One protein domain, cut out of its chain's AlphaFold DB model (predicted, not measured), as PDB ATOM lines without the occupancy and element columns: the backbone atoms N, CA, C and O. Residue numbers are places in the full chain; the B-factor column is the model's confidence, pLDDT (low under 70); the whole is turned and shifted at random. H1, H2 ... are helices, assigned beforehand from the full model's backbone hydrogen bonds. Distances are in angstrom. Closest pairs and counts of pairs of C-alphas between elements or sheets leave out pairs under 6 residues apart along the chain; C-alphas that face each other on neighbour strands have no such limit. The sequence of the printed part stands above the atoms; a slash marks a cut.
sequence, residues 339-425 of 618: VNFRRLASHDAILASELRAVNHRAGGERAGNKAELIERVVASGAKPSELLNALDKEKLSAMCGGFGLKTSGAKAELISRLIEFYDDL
ATOM      1  N   VAL A 339     140.579 225.462 134.327       86.44
ATOM      2  CA  VAL A 339     141.283 225.410 133.035       86.44
ATOM      3  C   VAL A 339     142.804 225.399 133.221       86.44
ATOM      4  O   VAL A 339     143.486 224.569 132.622       86.44
ATOM      5  N   ASN A 340     143.345 226.257 134.089       87.50
ATOM      6  CA  ASN A 340     144.787 226.308 134.348       87.50
ATOM      7  C   ASN A 340     145.269 225.092 135.147       87.50
ATOM      8  O   ASN A 340     146.371 224.602 134.912       87.50
ATOM      9  N   PHE A 341     144.422 224.527 136.011       89.31
ATOM     10  CA  PHE A 341     144.720 223.272 136.689       89.31
ATOM     11  C   PHE A 341     144.779 222.096 135.706       89.31
ATOM     12  O   PHE A 341     145.721 221.308 135.761       89.31
ATOM     13  N   ARG A 342     143.854 222.014 134.737       87.44
ATOM     14  CA  ARG A 342     143.940 221.026 133.644       87.44
ATOM     15  C   ARG A 342     145.241 221.150 132.860       87.44
ATOM     16  O   ARG A 342     145.838 220.128 132.525       87.44
ATOM     17  N   ARG A 343     145.691 222.375 132.570       85.81
ATOM     18  CA  ARG A 343     146.963 222.621 131.868       85.81
ATOM     19  C   ARG A 343     148.155 222.145 132.682       85.81
ATOM     20  O   ARG A 343     148.935 221.347 132.174       85.81
ATOM     21  N   LEU A 344     148.216 222.528 133.959       88.00
ATOM     22  CA  LEU A 344     149.229 222.036 134.888       88.00
ATOM     23  C   LEU A 344     149.260 220.501 134.901       88.00
ATOM     24  O   LEU A 344     150.311 219.905 134.697       88.00
ATOM     25  N   ALA A 345     148.102 219.857 135.075       86.19
ATOM     26  CA  ALA A 345     147.969 218.401 135.119       86.19
ATOM     27  C   ALA A 345     148.308 217.713 133.778       86.19
ATOM     28  O   ALA A 345     148.696 216.541 133.751       86.19
ATOM     29  N   SER A 346     148.185 218.438 132.663       85.62
ATOM     30  CA  SER A 346     148.540 217.961 131.323       85.62
ATOM     31  C   SER A 346     150.041 217.991 131.053       85.62
ATOM     32  O   SER A 346     150.481 217.269 130.155       85.62
ATOM     33  N   HIS A 347     150.817 218.745 131.838       83.06
ATOM     34  CA  HIS A 347     152.253 218.924 131.644       83.06
ATOM     35  C   HIS A 347     152.999 217.584 131.494       83.06
ATOM     36  O   HIS A 347     152.681 216.584 132.152       83.06
ATOM     37  N   ASP A 348     154.012 217.553 130.625       77.81
ATOM     38  CA  ASP A 348     154.723 216.324 130.241       77.81
ATOM     39  C   ASP A 348     155.451 215.658 131.413       77.81
ATOM     40  O   ASP A 348     155.563 214.435 131.470       77.81
ATOM     41  N   ALA A 349     155.905 216.460 132.379       78.19
ATOM     42  CA  ALA A 349     156.553 215.964 133.592       78.19
ATOM     43  C   ALA A 349     155.599 215.207 134.535       78.19
ATOM     44  O   ALA A 349     156.081 214.441 135.367       78.19
ATOM     45  N   ILE A 350     154.281 215.412 134.409       84.44
ATOM     46  CA  ILE A 350     153.274 214.740 135.234       84.44
ATOM     47  C   ILE A 350     152.855 213.438 134.555       84.44
ATOM     48  O   ILE A 350     152.264 213.423 133.469       84.44
ATOM     49  N   LEU A 351     153.153 212.323 135.214       84.50
ATOM     50  CA  LEU A 351     152.876 210.983 134.711       84.50
ATOM     51  C   LEU A 351     151.478 210.509 135.118       84.50
ATOM     52  O   LEU A 351     150.939 210.858 136.166       84.50
ATOM     53  N   ALA A 352     150.908 209.601 134.322       82.94
ATOM     54  CA  ALA A 352     149.617 208.987 134.644       82.94
ATOM     55  C   ALA A 352     149.630 208.243 135.996       82.94
ATOM     56  O   ALA A 352     148.598 208.146 136.650       82.94
ATOM     57  N   SER A 353     150.780 207.729 136.443       83.69
ATOM     58  CA  SER A 353     150.930 207.104 137.766       83.69
ATOM     59  C   SER A 353     150.709 208.085 138.918       83.69
ATOM     60  O   SER A 353     150.101 207.710 139.916       83.69
ATOM     61  N   GLU A 354     151.154 209.332 138.775       85.38
ATOM     62  CA  GLU A 354     151.023 210.374 139.800       85.38
ATOM     63  C   GLU A 354     149.570 210.849 139.887       85.38
ATOM     64  O   GLU A 354     149.005 210.907 140.978       85.38
ATOM     65  N   LEU A 355     148.919 211.047 138.735       84.12
ATOM     66  CA  LEU A 355     147.485 211.343 138.662       84.12
ATOM     67  C   LEU A 355     146.636 210.224 139.283       84.12
ATOM     68  O   LEU A 355     145.696 210.503 140.020       84.12
ATOM     69  N   ARG A 356     146.989 208.949 139.060       82.75
ATOM     70  CA  ARG A 356     146.326 207.811 139.730       82.75
ATOM     71  C   ARG A 356     146.533 207.819 141.239       82.75
ATOM     72  O   ARG A 356     145.613 207.454 141.962       82.75
ATOM     73  N   ALA A 357     147.721 208.190 141.714       80.62
ATOM     74  CA  ALA A 357     148.018 208.243 143.142       80.62
ATOM     75  C   ALA A 357     147.246 209.370 143.843       80.62
ATOM     76  O   ALA A 357     146.815 209.209 144.983       80.62
ATOM     77  N   VAL A 358     147.056 210.504 143.164       81.31
ATOM     78  CA  VAL A 358     146.216 211.608 143.648       81.31
ATOM     79  C   VAL A 358     144.741 211.222 143.603       81.31
ATOM     80  O   VAL A 358     144.094 211.300 144.638       81.31
ATOM     81  N   ASN A 359     144.243 210.686 142.482       77.12
ATOM     82  CA  ASN A 359     142.863 210.194 142.384       77.12
ATOM     83  C   ASN A 359     142.551 209.156 143.458       77.12
ATOM     84  O   ASN A 359     141.524 209.255 144.109       77.12
ATOM     85  N   HIS A 360     143.450 208.200 143.697       73.31
ATOM     86  CA  HIS A 360     143.249 207.202 144.742       73.31
ATOM     87  C   HIS A 360     143.200 207.815 146.147       73.31
ATOM     88  O   HIS A 360     142.438 207.349 146.982       73.31
ATOM     89  N   ARG A 361     144.016 208.839 146.430       70.38
ATOM     90  CA  ARG A 361     143.946 209.563 147.709       70.38
ATOM     91  C   ARG A 361     142.662 210.383 147.845       70.38
ATOM     92  O   ARG A 361     142.213 210.582 148.962       70.38
ATOM     93  N   ALA A 362     142.085 210.807 146.726       64.75
ATOM     94  CA  ALA A 362     140.787 211.470 146.652       64.75
ATOM     95  C   ALA A 362     139.602 210.481 146.513       64.75
ATOM     96  O   ALA A 362     138.512 210.896 146.128       64.75
ATOM     97  N   GLY A 363     139.807 209.178 146.757       59.94
ATOM     98  CA  GLY A 363     138.751 208.153 146.711       59.94
ATOM     99  C   GLY A 363     138.267 207.748 145.309       59.94
ATOM    100  O   GLY A 363     137.246 207.083 145.161       59.94
ATOM    101  N   GLY A 364     138.982 208.147 144.254       63.66
ATOM    102  CA  GLY A 364     138.633 207.906 142.852       63.66
ATOM    103  C   GLY A 364     139.287 206.672 142.212       63.66
ATOM    104  O   GLY A 364     140.332 206.168 142.632       63.66
ATOM    105  N   GLU A 365     138.694 206.203 141.112       62.62
ATOM    106  CA  GLU A 365     139.172 205.040 140.355       62.62
ATOM    107  C   GLU A 365     140.526 205.271 139.653       62.62
ATOM    108  O   GLU A 365     140.770 206.301 139.018       62.62
ATOM    109  N   ARG A 366     141.390 204.243 139.673       67.88
ATOM    110  CA  ARG A 366     142.743 204.267 139.073       67.88
ATOM    111  C   ARG A 366     142.782 203.983 137.560       67.88
ATOM    112  O   ARG A 366     143.832 204.148 136.935       67.88
ATOM    113  N   ALA A 367     141.690 203.495 136.975       67.50
ATOM    114  CA  ALA A 367     141.636 203.089 135.569       67.50
ATOM    115  C   ALA A 367     141.354 204.285 134.649       67.50
ATOM    116  O   ALA A 367     140.557 205.143 135.003       67.50
ATOM    117  N   GLY A 368     141.976 204.337 133.471       75.12
ATOM    118  CA  GLY A 368     141.728 205.386 132.476       75.12
ATOM    119  C   GLY A 368     142.994 205.877 131.779       75.12
ATOM    120  O   GLY A 368     144.123 205.598 132.211       75.12
ATOM    121  N   ASN A 369     142.797 206.600 130.677       81.31
ATOM    122  CA  ASN A 369     143.877 207.299 129.975       81.31
ATOM    123  C   ASN A 369     144.279 208.596 130.719       81.31
ATOM    124  O   ASN A 369     143.603 209.022 131.654       81.31
ATOM    125  N   LYS A 370     145.407 209.229 130.345       81.12
ATOM    126  CA  LYS A 370     145.910 210.439 131.041       81.12
ATOM    127  C   LYS A 370     144.857 211.558 131.068       81.12
ATOM    128  O   LYS A 370     144.688 212.181 132.106       81.12
ATOM    129  N   ALA A 371     144.129 211.771 129.971       82.44
ATOM    130  CA  ALA A 371     143.113 212.819 129.872       82.44
ATOM    131  C   ALA A 371     141.918 212.567 130.808       82.44
ATOM    132  O   ALA A 371     141.503 213.466 131.533       82.44
ATOM    133  N   GLU A 372     141.416 211.334 130.865       79.44
ATOM    134  CA  GLU A 372     140.357 210.931 131.799       79.44
ATOM    135  C   GLU A 372     140.800 211.075 133.256       79.44
ATOM    136  O   GLU A 372     140.028 211.528 134.098       79.44
ATOM    137  N   LEU A 373     142.052 210.720 133.560       81.88
ATOM    138  CA  LEU A 373     142.611 210.887 134.899       81.88
ATOM    139  C   LEU A 373     142.715 212.364 135.289       81.88
ATOM    140  O   LEU A 373     142.413 212.678 136.435       81.88
ATOM    141  N   ILE A 374     143.092 213.251 134.360       85.50
ATOM    142  CA  ILE A 374     143.130 214.704 134.587       85.50
ATOM    143  C   ILE A 374     141.734 215.230 134.906       85.50
ATOM    144  O   ILE A 374     141.564 215.886 135.931       85.50
ATOM    145  N   GLU A 375     140.728 214.914 134.084       82.75
ATOM    146  CA  GLU A 375     139.355 215.364 134.348       82.75
ATOM    147  C   GLU A 375     138.843 214.861 135.699       82.75
ATOM    148  O   GLU A 375     138.157 215.597 136.401       82.75
ATOM    149  N   ARG A 376     139.217 213.643 136.104       78.12
ATOM    150  CA  ARG A 376     138.860 213.108 137.423       78.12
ATOM    151  C   ARG A 376     139.571 213.813 138.571       78.12
ATOM    152  O   ARG A 376     138.889 214.155 139.523       78.12
ATOM    153  N   VAL A 377     140.876 214.079 138.467       82.06
ATOM    154  CA  VAL A 377     141.628 214.818 139.506       82.06
ATOM    155  C   VAL A 377     141.042 216.217 139.685       82.06
ATOM    156  O   VAL A 377     140.883 216.704 140.800       82.06
ATOM    157  N   VAL A 378     140.696 216.867 138.575       83.31
ATOM    158  CA  VAL A 378     140.092 218.200 138.584       83.31
ATOM    159  C   VAL A 378     138.671 218.152 139.160       83.31
ATOM    160  O   VAL A 378     138.294 219.034 139.926       83.31
ATOM    161  N   ALA A 379     137.886 217.122 138.831       74.12
ATOM    162  CA  ALA A 379     136.525 216.951 139.334       74.12
ATOM    163  C   ALA A 379     136.452 216.456 140.788       74.12
ATOM    164  O   ALA A 379     135.427 216.664 141.430       74.12
ATOM    165  N   SER A 380     137.503 215.812 141.307       69.38
ATOM    166  CA  SER A 380     137.553 215.291 142.679       69.38
ATOM    167  C   SER A 380     137.858 216.367 143.725       69.38
ATOM    168  O   SER A 380     138.029 216.036 144.892       69.38
ATOM    169  N   GLY A 381     138.004 217.634 143.317       69.75
ATOM    170  CA  GLY A 381     138.330 218.739 144.221       69.75
ATOM    171  C   GLY A 381     139.762 218.707 144.770       69.75
ATOM    172  O   GLY A 381     140.067 219.457 145.697       69.75
ATOM    173  N   ALA A 382     140.642 217.865 144.212       77.31
ATOM    174  CA  ALA A 382     142.037 217.782 144.638       77.31
ATOM    175  C   ALA A 382     142.765 219.103 144.365       77.31
ATOM    176  O   ALA A 382     142.587 219.726 143.312       77.31
ATOM    177  N   LYS A 383     143.623 219.527 145.295       85.25
ATOM    178  CA  LYS A 383     144.348 220.793 145.134       85.25
ATOM    179  C   LYS A 383     145.545 220.635 144.187       85.25
ATOM    180  O   LYS A 383     146.233 219.610 144.222       85.25
ATOM    181  N   PRO A 384     145.878 221.663 143.383       87.62
ATOM    182  CA  PRO A 384     147.123 221.700 142.618       87.62
ATOM    183  C   PRO A 384     148.366 221.416 143.470       87.62
ATOM    184  O   PRO A 384     149.249 220.671 143.044       87.62
ATOM    185  N   SER A 385     148.420 221.949 144.692       88.50
ATOM    186  CA  SER A 385     149.498 221.698 145.648       88.50
ATOM    187  C   SER A 385     149.600 220.231 146.066       88.50
ATOM    188  O   SER A 385     150.711 219.723 146.197       88.50
ATOM    189  N   GLU A 386     148.487 219.508 146.209       85.69
ATOM    190  CA  GLU A 386     148.472 218.072 146.529       85.69
ATOM    191  C   GLU A 386     149.014 217.228 145.372       85.69
ATOM    192  O   GLU A 386     149.785 216.285 145.598       85.69
ATOM    193  N   LEU A 387     148.667 217.600 144.132       87.00
ATOM    194  CA  LEU A 387     149.219 216.986 142.925       87.00
ATOM    195  C   LEU A 387     150.728 217.225 142.832       87.00
ATOM    196  O   LEU A 387     151.498 216.278 142.684       87.00
ATOM    197  N   LEU A 388     151.166 218.476 142.973       88.25
ATOM    198  CA  LEU A 388     152.580 218.832 142.875       88.25
ATOM    199  C   LEU A 388     153.409 218.290 144.042       88.25
ATOM    200  O   LEU A 388     154.576 217.941 143.864       88.25
ATOM    201  N   ASN A 389     152.824 218.145 145.231       88.62
ATOM    202  CA  ASN A 389     153.510 217.545 146.369       88.62
ATOM    203  C   ASN A 389     153.716 216.029 146.201       88.62
ATOM    204  O   ASN A 389     154.582 215.457 146.862       88.62
ATOM    205  N   ALA A 390     152.983 215.374 145.298       85.38
ATOM    206  CA  ALA A 390     153.264 213.994 144.911       85.38
ATOM    207  C   ALA A 390     154.560 213.856 144.088       85.38
ATOM    208  O   ALA A 390     155.107 212.761 144.011       85.38
ATOM    209  N   LEU A 391     155.044 214.949 143.484       86.69
ATOM    210  CA  LEU A 391     156.231 214.958 142.633       86.69
ATOM    211  C   LEU A 391     157.519 215.083 143.449       86.69
ATOM    212  O   LEU A 391     157.550 215.692 144.524       86.69
ATOM    213  N   ASP A 392     158.610 214.563 142.895       87.56
ATOM    214  CA  ASP A 392     159.947 214.711 143.462       87.56
ATOM    215  C   ASP A 392     160.505 216.115 143.210       87.56
ATOM    216  O   ASP A 392     160.181 216.781 142.221       87.56
ATOM    217  N   LYS A 393     161.402 216.566 144.094       88.31
ATOM    218  CA  LYS A 393     162.025 217.895 143.999       88.31
ATOM    219  C   LYS A 393     162.740 218.107 142.660       88.31
ATOM    220  O   LYS A 393     162.685 219.202 142.108       88.31
ATOM    221  N   GLU A 394     163.376 217.067 142.131       86.25
ATOM    222  CA  GLU A 394     164.076 217.102 140.842       86.25
ATOM    223  C   GLU A 394     163.123 217.394 139.679       86.25
ATOM    224  O   GLU A 394     163.424 218.237 138.836       86.25
ATOM    225  N   LYS A 395     161.936 216.770 139.669       86.56
ATOM    226  CA  LYS A 395     160.907 217.012 138.645       86.56
ATOM    227  C   LYS A 395     160.367 218.433 138.728       86.56
ATOM    228  O   LYS A 395     160.271 219.103 137.706       86.56
ATOM    229  N   LEU A 396     160.071 218.912 139.938       87.81
ATOM    230  CA  LEU A 396     159.606 220.285 140.164       87.81
ATOM    231  C   LEU A 396     160.653 221.315 139.713       87.81
ATOM    232  O   LEU A 396     160.319 222.281 139.036       87.81
ATOM    233  N   SER A 397     161.927 221.073 140.029       85.38
ATOM    234  CA  SER A 397     163.048 221.903 139.579       85.38
ATOM    235  C   SER A 397     163.181 221.905 138.051       85.38
ATOM    236  O   SER A 397     163.311 222.967 137.445       85.38
ATOM    237  N   ALA A 398     163.062 220.738 137.409       82.31
ATOM    238  CA  ALA A 398     163.083 220.624 135.953       82.31
ATOM    239  C   ALA A 398     161.903 221.356 135.289       82.31
ATOM    240  O   ALA A 398     162.102 222.021 134.274       82.31
ATOM    241  N   MET A 399     160.701 221.287 135.876       81.56
ATOM    242  CA  MET A 399     159.540 222.062 135.424       81.56
ATOM    243  C   MET A 399     159.808 223.566 135.528       81.56
ATOM    244  O   MET A 399     159.642 224.277 134.543       81.56
ATOM    245  N   CYS A 400     160.300 224.049 136.675       80.12
ATOM    246  CA  CYS A 400     160.687 225.454 136.828       80.12
ATOM    247  C   CYS A 400     161.725 225.876 135.775       80.12
ATOM    248  O   CYS A 400     161.567 226.919 135.145       80.12
ATOM    249  N   GLY A 401     162.742 225.044 135.530       72.75
ATOM    250  CA  GLY A 401     163.774 225.310 134.528       72.75
ATOM    251  C   GLY A 401     163.232 225.361 133.097       72.75
ATOM    252  O   GLY A 401     163.689 226.184 132.306       72.75
ATOM    253  N   GLY A 402     162.222 224.545 132.779       72.00
ATOM    254  CA  GLY A 402     161.532 224.562 131.485       72.00
ATOM    255  C   GLY A 402     160.832 225.889 131.175       72.00
ATOM    256  O   GLY A 402     160.725 226.256 130.009       72.00
ATOM    257  N   PHE A 403     160.429 226.631 132.208       74.31
ATOM    258  CA  PHE A 403     159.763 227.933 132.095       74.31
ATOM    259  C   PHE A 403     160.679 229.129 132.379       74.31
ATOM    260  O   PHE A 403     160.201 230.254 132.477       74.31
ATOM    261  N   GLY A 404     161.988 228.911 132.555       72.50
ATOM    262  CA  GLY A 404     162.922 229.979 132.935       72.50
ATOM    263  C   GLY A 404     162.726 230.502 134.365       72.50
ATOM    264  O   GLY A 404     163.240 231.564 134.711       72.50
ATOM    265  N   LEU A 405     162.001 229.768 135.214       81.44
ATOM    266  CA  LEU A 405     161.828 230.093 136.627       81.44
ATOM    267  C   LEU A 405     163.037 229.619 137.439       81.44
ATOM    268  O   LEU A 405     163.720 228.652 137.091       81.44
ATOM    269  N   LYS A 406     163.270 230.259 138.589       82.75
ATOM    270  CA  LYS A 406     164.327 229.855 139.526       82.75
ATOM    271  C   LYS A 406     164.128 228.395 139.958       82.75
ATOM    272  O   LYS A 406     163.071 228.042 140.479       82.75
ATOM    273  N   THR A 407     165.162 227.576 139.789       86.62
ATOM    274  CA  THR A 407     165.153 226.123 140.051       86.62
ATOM    275  C   THR A 407     165.620 225.745 141.461       86.62
ATOM    276  O   THR A 407     165.363 224.640 141.937       86.62
ATOM    277  N   SER A 408     166.273 226.665 142.177       82.38
ATOM    278  CA  SER A 408     166.728 226.459 143.556       82.38
ATOM    279  C   SER A 408     165.652 226.819 144.588       82.38
ATOM    280  O   SER A 408     164.799 227.677 144.350       82.38
ATOM    281  N   GLY A 409     165.676 226.157 145.748       87.31
ATOM    282  CA  GLY A 409     164.759 226.415 146.866       87.31
ATOM    283  C   GLY A 409     164.231 225.154 147.549       87.31
ATOM    284  O   GLY A 409     164.593 224.022 147.195       87.31
ATOM    285  N   ALA A 410     163.377 225.361 148.551       90.31
ATOM    286  CA  ALA A 410     162.636 224.285 149.204       90.31
ATOM    287  C   ALA A 410     161.514 223.755 148.293       90.31
ATOM    288  O   ALA A 410     161.027 224.458 147.409       90.31
ATOM    289  N   LYS A 411     161.065 222.512 148.521       90.06
ATOM    290  CA  LYS A 411     160.004 221.885 147.709       90.06
ATOM    291  C   LYS A 411     158.724 222.730 147.690       90.06
ATOM    292  O   LYS A 411     158.168 222.959 146.624       90.06
ATOM    293  N   ALA A 412     158.308 223.235 148.850       89.25
ATOM    294  CA  ALA A 412     157.130 224.093 148.973       89.25
ATOM    295  C   ALA A 412     157.246 225.379 148.135       89.25
ATOM    296  O   ALA A 412     156.284 225.776 147.492       89.25
ATOM    297  N   GLU A 413     158.432 225.991 148.068       89.50
ATOM    298  CA  GLU A 413     158.645 227.202 147.267       89.50
ATOM    299  C   GLU A 413     158.562 226.928 145.765       89.50
ATOM    300  O   GLU A 413     158.039 227.755 145.021       89.50
ATOM    301  N   LEU A 414     159.070 225.776 145.310       88.00
ATOM    302  CA  LEU A 414     158.952 225.358 143.910       88.00
ATOM    303  C   LEU A 414     157.484 225.134 143.528       88.00
ATOM    304  O   LEU A 414     157.055 225.576 142.464       88.00
ATOM    305  N   ILE A 415     156.707 224.502 144.416       90.94
ATOM    306  CA  ILE A 415     155.262 224.309 144.237       90.94
ATOM    307  C   ILE A 415     154.556 225.662 144.130       90.94
ATOM    308  O   ILE A 415     153.834 225.888 143.161       90.94
ATOM    309  N   SER A 416     154.805 226.582 145.068       89.50
ATOM    310  CA  SER A 416     154.200 227.918 145.042       89.50
ATOM    311  C   SER A 416     154.533 228.678 143.759       89.50
ATOM    312  O   SER A 416     153.636 229.255 143.155       89.50
ATOM    313  N   ARG A 417     155.786 228.626 143.285       89.00
ATOM    314  CA  ARG A 417     156.198 229.278 142.029       89.00
ATOM    315  C   ARG A 417     155.486 228.711 140.807       89.00
ATOM    316  O   ARG A 417     155.085 229.473 139.936       89.00
ATOM    317  N   LEU A 418     155.325 227.390 140.732       87.50
ATOM    318  CA  LEU A 418     154.588 226.758 139.636       87.50
ATOM    319  C   LEU A 418     153.106 227.132 139.684       87.50
ATOM    320  O   LEU A 418     152.541 227.482 138.655       87.50
ATOM    321  N   ILE A 419     152.486 227.119 140.865       89.81
ATOM    322  CA  ILE A 419     151.098 227.566 141.021       89.81
ATOM    323  C   ILE A 419     150.968 229.026 140.583       89.81
ATOM    324  O   ILE A 419     150.083 229.337 139.801       89.81
ATOM    325  N   GLU A 420     151.860 229.916 141.015       88.06
ATOM    326  CA  GLU A 420     151.834 231.323 140.602       88.06
ATOM    327  C   GLU A 420     152.025 231.509 139.095       88.06
ATOM    328  O   GLU A 420     151.325 232.328 138.504       88.06
ATOM    329  N   PHE A 421     152.918 230.734 138.475       87.88
ATOM    330  CA  PHE A 421     153.125 230.738 137.029       87.88
ATOM    331  C   PHE A 421     151.857 230.322 136.277       87.88
ATOM    332  O   PHE A 421     151.405 231.048 135.398       87.88
ATOM    333  N   TYR A 422     151.256 229.185 136.646       87.44
ATOM    334  CA  TYR A 422     150.037 228.687 136.002       87.44
ATOM    335  C   TYR A 422     148.807 229.547 136.311       87.44
ATOM    336  O   TYR A 422     147.878 229.609 135.510       87.44
ATOM    337  N   ASP A 423     148.781 230.221 137.459       87.06
ATOM    338  CA  ASP A 423     147.728 231.166 137.830       87.06
ATOM    339  C   ASP A 423     147.726 232.404 136.930       87.06
ATOM    340  O   ASP A 423     146.659 232.944 136.642       87.06
ATOM    341  N   ASP A 424     148.901 232.832 136.470       85.62
ATOM    342  CA  ASP A 424     149.066 233.999 135.604       85.62
ATOM    343  C   ASP A 424     148.835 233.706 134.107       85.62
ATOM    344  O   ASP A 424     148.900 234.615 133.280       85.62
ATOM    345  N   LEU A 425     148.521 232.457 133.740       84.44
ATOM    346  CA  LEU A 425     148.214 232.100 132.354       84.44
ATOM    347  C   LEU A 425     146.785 232.506 131.951       84.44
ATOM    348  O   LEU A 425     145.828 232.242 132.684       84.44
TER     349      LEU A 425
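Overview. This is residues 339 to 425 of the 618 residues of the protein "SAP domain-containing protein" of Limnoglobus roseus (UniProt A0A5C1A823). Two helix pairs, H2 with H3 and H5 with H6, make the two ends of the domain, and H1 and the short H4 sit between them as a bridge. In each pair the two helices run the same way, and a short link folds back from the end of the one to the start of the other. The printed part has 87 residues with six named helices, H1 to H6 in order along the chain, and no named strand, an all-helix class. It is compact, with a radius of gyration of the C-alphas of 12.4 A and spans of 35 by 24 by 19 A.

Arrangement. The longest helix, H6, residues 411 to 423, is the hub and touches three others. It touches H5, residues 393 to 402, the same way at a steep tilt of 35.1 degrees, only just past shallow; their closest C-alphas, of Lys 393 and Lys 411, are 5.8 A apart. H6 touches H4, residues 384 to 389, opposite ways at a shallow tilt of 28 degrees, with the C-alphas of Leu 388 and Ile 415 closest at 6.2 A. With residues 422 to 423 alone, H6 touches H1, residues 339 to 346, opposite ways at a steep tilt of 51 degrees; the closest C-alphas, of Asn 340 and Tyr 422, are 6.0 A apart. H1 and H4 are close but not clearly touching, with the C-alphas of Phe 341 and Pro 384 at 6.6 A. H4 touches H2, residues 352 to 361, about perpendicular at 75 degrees, with the C-alphas of Val 358 and Leu 387 closest at 6.2 A. H2 touches H3, residues 370 to 379, the same way at a shallow tilt of 28 degrees; the closest C-alphas, of Ala 352 and Lys 370, are 5.4 A apart. H3 touches H1 opposite ways at a steep tilt of 41 degrees, with the C-alphas of Ala 345 and Ile 374 closest at 6.1 A. H2 and H3 are each apart from H5 and H6. In H1, H2, H3, H4, H5 and H6 every O i to N i+4 pair is within hydrogen-bond range.

Along the chain. H6 is 18.3 A long from C-alpha 411 to C-alpha 423, which is at (147.728, 231.166, 137.830). H2 measures 14.3 A, H5 14.2 A and H3 14.1 A. H1 measures 10.5 A from C-alpha 339 at (141.283, 225.410, 133.035), and H4 8.5 A from C-alpha 384 at (147.123, 221.700, 142.618).

Size, cuts and confidence. The C-alphas farthest apart, of Gly 363 and Gly 404, are 35.4 A apart. The printed part has no cut and no long link. Mean pLDDT of the printed part is 82.2; residues 362 to 367 and 380 to 381 are under 70.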